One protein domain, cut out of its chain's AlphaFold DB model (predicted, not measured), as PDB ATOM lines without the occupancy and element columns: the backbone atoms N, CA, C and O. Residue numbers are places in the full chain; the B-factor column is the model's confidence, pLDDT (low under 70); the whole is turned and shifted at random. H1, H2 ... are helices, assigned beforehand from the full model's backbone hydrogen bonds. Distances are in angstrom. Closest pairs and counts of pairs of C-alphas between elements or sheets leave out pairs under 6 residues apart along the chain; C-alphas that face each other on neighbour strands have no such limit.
ATOM      1  N   LYS A 112     117.066 131.349  84.993       87.50
ATOM      2  CA  LYS A 112     116.481 132.366  85.885       87.50
ATOM      3  C   LYS A 112     114.975 132.171  86.035       87.50
ATOM      4  O   LYS A 112     114.486 132.182  87.157       87.50
ATOM      5  N   LEU A 113     114.275 131.940  84.921       87.12
ATOM      6  CA  LEU A 113     112.836 131.676  84.931       87.12
ATOM      7  C   LEU A 113     112.499 130.440  85.774       87.12
ATOM      8  O   LEU A 113     111.650 130.511  86.653       87.12
ATOM      9  N   TRP A 114     113.198 129.326  85.550       85.94
ATOM     10  CA  TRP A 114     112.973 128.089  86.296       85.94
ATOM     11  C   TRP A 114     113.233 128.252  87.796       85.94
ATOM     12  O   TRP A 114     112.408 127.842  88.605       85.94
ATOM     13  N   LEU A 115     114.356 128.868  88.178       84.25
ATOM     14  CA  LEU A 115     114.676 129.105  89.589       84.25
ATOM     15  C   LEU A 115     113.659 130.045  90.256       84.25
ATOM     16  O   LEU A 115     113.243 129.763  91.372       84.25
ATOM     17  N   GLY A 116     113.194 131.087  89.556       83.38
ATOM     18  CA  GLY A 116     112.127 131.960  90.057       83.38
ATOM     19  C   GLY A 116     110.794 131.229  90.260       83.38
ATOM     20  O   GLY A 116     110.129 131.438  91.267       83.38
ATOM     21  N   LEU A 117     110.426 130.308  89.358       83.94
ATOM     22  CA  LEU A 117     109.235 129.460  89.522       83.94
ATOM     23  C   LEU A 117     109.354 128.496  90.713       83.94
ATOM     24  O   LEU A 117     108.353 128.172  91.353       83.94
ATOM     25  N   LEU A 118     110.563 128.012  91.014       82.06
ATOM     26  CA  LEU A 118     110.792 127.202  92.210       82.06
ATOM     27  C   LEU A 118     110.615 128.026  93.490       82.06
ATOM     28  O   LEU A 118     109.998 127.532  94.430       82.06
ATOM     29  N   GLU A 119     111.126 129.261  93.524       86.25
ATOM     30  CA  GLU A 119     110.951 130.178  94.660       86.25
ATOM     31  C   GLU A 119     109.466 130.480  94.917       86.25
ATOM     32  O   GLU A 119     109.013 130.346  96.054       86.25
ATOM     33  N   ASP A 120     108.694 130.786  93.870       87.69
ATOM     34  CA  ASP A 120     107.240 131.014  93.950       87.69
ATOM     35  C   ASP A 120     106.498 129.801  94.533       87.69
ATOM     36  O   ASP A 120     105.695 129.926  95.455       87.69
ATOM     37  N   LYS A 121     106.846 128.585  94.095       88.00
ATOM     38  CA  LYS A 121     106.232 127.359  94.622       88.00
ATOM     39  C   LYS A 121     106.513 127.129  96.114       88.00
ATOM     40  O   LYS A 121     105.728 126.459  96.785       88.00
ATOM     41  N   LEU A 122     107.640 127.621  96.630       91.38
ATOM     42  CA  LEU A 122     108.048 127.436  98.026       91.38
ATOM     43  C   LEU A 122     107.475 128.505  98.972       91.38
ATOM     44  O   LEU A 122     107.448 128.286 100.185       91.38
ATOM     45  N   ILE A 123     107.026 129.651  98.452       90.62
ATOM     46  CA  ILE A 123     106.587 130.801  99.247       90.62
ATOM     47  C   ILE A 123     105.103 131.068  98.976       90.62
ATOM     48  O   ILE A 123     104.707 131.381  97.863       90.62
ATOM     49  N   SER A 124     104.258 130.995 100.009       93.69
ATOM     50  CA  SER A 124     102.844 131.348  99.843       93.69
ATOM     51  C   SER A 124     102.669 132.841  99.546       93.69
ATOM     52  O   SER A 124     103.413 133.675 100.067       93.69
ATOM     53  N   ALA A 125     101.627 133.193  98.786       92.56
ATOM     54  CA  ALA A 125     101.312 134.586  98.462       92.56
ATOM     55  C   ALA A 125     101.194 135.478  99.714       92.56
ATOM     56  O   ALA A 125     101.692 136.601  99.723       92.56
ATOM     57  N   LEU A 126     100.599 134.959 100.800       95.25
ATOM     58  CA  LEU A 126     100.498 135.678 102.073       95.25
ATOM     59  C   LEU A 126     101.876 135.939 102.691       95.25
ATOM     60  O   LEU A 126     102.150 137.059 103.112       95.25
ATOM     61  N   LYS A 127     102.747 134.924 102.724       95.12
ATOM     62  CA  LYS A 127     104.099 135.062 103.274       95.12
ATOM     63  C   LYS A 127     104.920 136.058 102.456       95.12
ATOM     64  O   LYS A 127     105.575 136.913 103.038       95.12
ATOM     65  N   PHE A 128     104.838 135.982 101.128       93.94
ATOM     66  CA  PHE A 128     105.489 136.931 100.223       93.94
ATOM     67  C   PHE A 128     105.022 138.371 100.475       93.94
ATOM     68  O   PHE A 128     105.847 139.266 100.658       93.94
ATOM     69  N   LEU A 129     103.705 138.588 100.563       94.62
ATOM     70  CA  LEU A 129     103.133 139.906 100.838       94.62
ATOM     71  C   LEU A 129     103.581 140.446 102.200       94.62
ATOM     72  O   LEU A 129     103.999 141.596 102.291       94.62
ATOM     73  N   GLN A 130     103.541 139.618 103.247       96.69
ATOM     74  CA  GLN A 130     103.996 139.998 104.585       96.69
ATOM     75  C   GLN A 130     105.482 140.368 104.601       96.69
ATOM     76  O   GLN A 130     105.859 141.324 105.273       96.69
ATOM     77  N   THR A 131     106.327 139.664 103.842       94.62
ATOM     78  CA  THR A 131     107.739 140.036 103.683       94.62
ATOM     79  C   THR A 131     107.880 141.436 103.090       94.62
ATOM     80  O   THR A 131     108.623 142.240 103.644       94.62
ATOM     81  N   ILE A 132     107.137 141.766 102.028       93.88
ATOM     82  CA  ILE A 132     107.174 143.107 101.420       93.88
ATOM     83  C   ILE A 132     106.651 144.170 102.395       93.88
ATOM     84  O   ILE A 132     107.291 145.203 102.568       93.88
ATOM     85  N   MET A 133     105.518 143.919 103.058       94.62
ATOM     86  CA  MET A 133     104.899 144.879 103.985       94.62
ATOM     87  C   MET A 133     105.781 145.209 105.191       94.62
ATOM     88  O   MET A 133     105.714 146.320 105.707       94.62
ATOM     89  N   ASN A 134     106.594 144.250 105.635       96.31
ATOM     90  CA  ASN A 134     107.488 144.413 106.778       96.31
ATOM     91  C   ASN A 134     108.899 144.883 106.383       96.31
ATOM     92  O   ASN A 134     109.758 144.996 107.256       96.31
ATOM     93  N   SER A 135     109.155 145.123 105.093       95.88
ATOM     94  CA  SER A 135     110.453 145.582 104.592       95.88
ATOM     95  C   SER A 135     110.624 147.093 104.766       95.88
ATOM     96  O   SER A 135     109.672 147.870 104.691       95.88
ATOM     97  N   THR A 136     111.864 147.528 104.953       97.44
ATOM     98  CA  THR A 136     112.244 148.944 104.928       97.44
ATOM     99  C   THR A 136     112.156 149.523 103.511       97.44
ATOM    100  O   THR A 136     112.154 148.797 102.515       97.44
ATOM    101  N   PHE A 137     112.149 150.854 103.395       95.50
ATOM    102  CA  PHE A 137     112.140 151.533 102.094       95.50
ATOM    103  C   PHE A 137     113.306 151.095 101.184       95.50
ATOM    104  O   PHE A 137     113.094 150.820 100.006       95.50
ATOM    105  N   ILE A 138     114.515 150.962 101.741       96.12
ATOM    106  CA  ILE A 138     115.726 150.574 100.995       96.12
ATOM    107  C   ILE A 138     115.608 149.139 100.459       96.12
ATOM    108  O   ILE A 138     115.995 148.854  99.323       96.12
ATOM    109  N   GLU A 139     115.057 148.222 101.257       95.38
ATOM    110  CA  GLU A 139     114.830 146.832 100.843       95.38
ATOM    111  C   GLU A 139     113.784 146.743  99.724       95.38
ATOM    112  O   GLU A 139     113.982 146.004  98.757       95.38
ATOM    113  N   ILE A 140     112.715 147.543  99.806       95.00
ATOM    114  CA  ILE A 140     111.682 147.629  98.764       95.00
ATOM    115  C   ILE A 140     112.261 148.201  97.465       95.00
ATOM    116  O   ILE A 140     112.040 147.632  96.395       95.00
ATOM    117  N   GLU A 141     113.034 149.287  97.535       95.50
ATOM    118  CA  GLU A 141     113.698 149.871  96.365       95.50
ATOM    119  C   GLU A 141     114.638 148.853  95.701       95.50
ATOM    120  O   GLU A 141     114.564 148.613  94.493       95.50
ATOM    121  N   THR A 142     115.445 148.162  96.508       95.38
ATOM    122  CA  THR A 142     116.338 147.093  96.042       95.38
ATOM    123  C   THR A 142     115.562 145.963  95.365       95.38
ATOM    124  O   THR A 142     115.970 145.470  94.309       95.38
ATOM    125  N   PHE A 143     114.431 145.545  95.938       93.12
ATOM    126  CA  PHE A 143     113.552 144.532  95.354       93.12
ATOM    127  C   PHE A 143     113.014 144.960  93.979       93.12
ATOM    128  O   PHE A 143     113.125 144.193  93.021       93.12
ATOM    129  N   ILE A 144     112.488 146.182  93.854       93.38
ATOM    130  CA  ILE A 144     111.914 146.694  92.600       93.38
ATOM    131  C   ILE A 144     112.990 146.817  91.513       93.38
ATOM    132  O   ILE A 144     112.769 146.376  90.383       93.38
ATOM    133  N   ILE A 145     114.173 147.342  91.849       94.19
ATOM    134  CA  ILE A 145     115.310 147.434  90.918       94.19
ATOM    135  C   ILE A 145     115.732 146.039  90.450       94.19
ATOM    136  O   ILE A 145     115.941 145.805  89.257       94.19
ATOM    137  N   ASN A 146     115.828 145.080  91.374       90.69
ATOM    138  CA  ASN A 146     116.169 143.700  91.039       90.69
ATOM    139  C   ASN A 146     115.118 143.043  90.140       90.69
ATOM    140  O   ASN A 146     115.490 142.307  89.223       90.69
ATOM    141  N   PHE A 147     113.832 143.300  90.381       88.81
ATOM    142  CA  PHE A 147     112.754 142.835  89.516       88.81
ATOM    143  C   PHE A 147     112.917 143.404  88.103       88.81
ATOM    144  O   PHE A 147     113.036 142.628  87.154       88.81
ATOM    145  N   LEU A 148     113.044 144.729  87.974       90.81
ATOM    146  CA  LEU A 148     113.204 145.418  86.693       90.81
ATOM    147  C   LEU A 148     114.417 144.899  85.906       90.81
ATOM    148  O   LEU A 148     114.302 144.580  84.727       90.81
ATOM    149  N   ASN A 149     115.562 144.719  86.565       88.12
ATOM    150  CA  ASN A 149     116.776 144.198  85.929       88.12
ATOM    151  C   ASN A 149     116.640 142.744  85.446       88.12
ATOM    152  O   ASN A 149     117.361 142.312  84.544       88.12
ATOM    153  N   ARG A 150     115.760 141.952  86.069       83.25
ATOM    154  CA  ARG A 150     115.542 140.543  85.708       83.25
ATOM    155  C   ARG A 150     114.489 140.375  84.617       83.25
ATOM    156  O   ARG A 150     114.630 139.451  83.820       83.25
ATOM    157  N   THR A 151     113.459 141.216  84.606       83.50
ATOM    158  CA  THR A 151     112.267 141.042  83.759       83.50
ATOM    159  C   THR A 151     112.145 142.081  82.649       83.50
ATOM    160  O   THR A 151     111.411 141.840  81.697       83.50
ATOM    161  N   ALA A 152     112.863 143.205  82.754       86.69
ATOM    162  CA  ALA A 152     112.678 144.413  81.950       86.69
ATOM    163  C   ALA A 152     111.272 145.042  82.070       86.69
ATOM    164  O   ALA A 152     110.840 145.765  81.176       86.69
ATOM    165  N   LEU A 153     110.565 144.782  83.176       86.94
ATOM    166  CA  LEU A 153     109.228 145.304  83.474       86.94
ATOM    167  C   LEU A 153     109.200 145.927  84.873       86.94
ATOM    168  O   LEU A 153     109.883 145.440  85.774       86.94
TER     169      LEU A 153
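This is residues 112 to 153 of the 160 residues of an uncharacterized protein of Clostridium grantii DSM 8605 (UniProt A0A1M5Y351). Three helices follow one another round an empty middle, making a flat, open ring in which H1, H2 and H3 are the sides. The ring is nearly closed where the start of H1 comes back towards the end of H3. The printed part has 42 residues with three named helices, H1, H2, H3, and no named strand; the class is all helix. It is only just loose, close to compact, with a radius of gyration of the C-alphas of 11.2 A and spans of 28 by 24 by 12 A.

H1 is residues 112 to 122, from C-alpha 112 at (116.481, 132.366, 85.885), 15.6 A long. H2 is residues 125 to 133, 12.2 A. H3 is residues 137 to 151, 21.1 A, ending with C-alpha 151 at (112.267, 141.042, 83.759).

H1 and H2 are apart. H2 and H3 are close but not clearly touching, with closest C-alphas of Ile 132 and Ile 140 at 6.9 A, at a steep tilt of 53 degrees, opposite ways. H1 and H3 are only just apart, at 8.2 A. In H1, H2 and H3 every O i to N i+4 pair is within hydrogen-bond range.

The C-alphas farthest apart, of Trp 114 and Phe 137, are 28.3 A apart. The printed part has no cut, both links are tight, and no printed residue is under 70 in pLDDT.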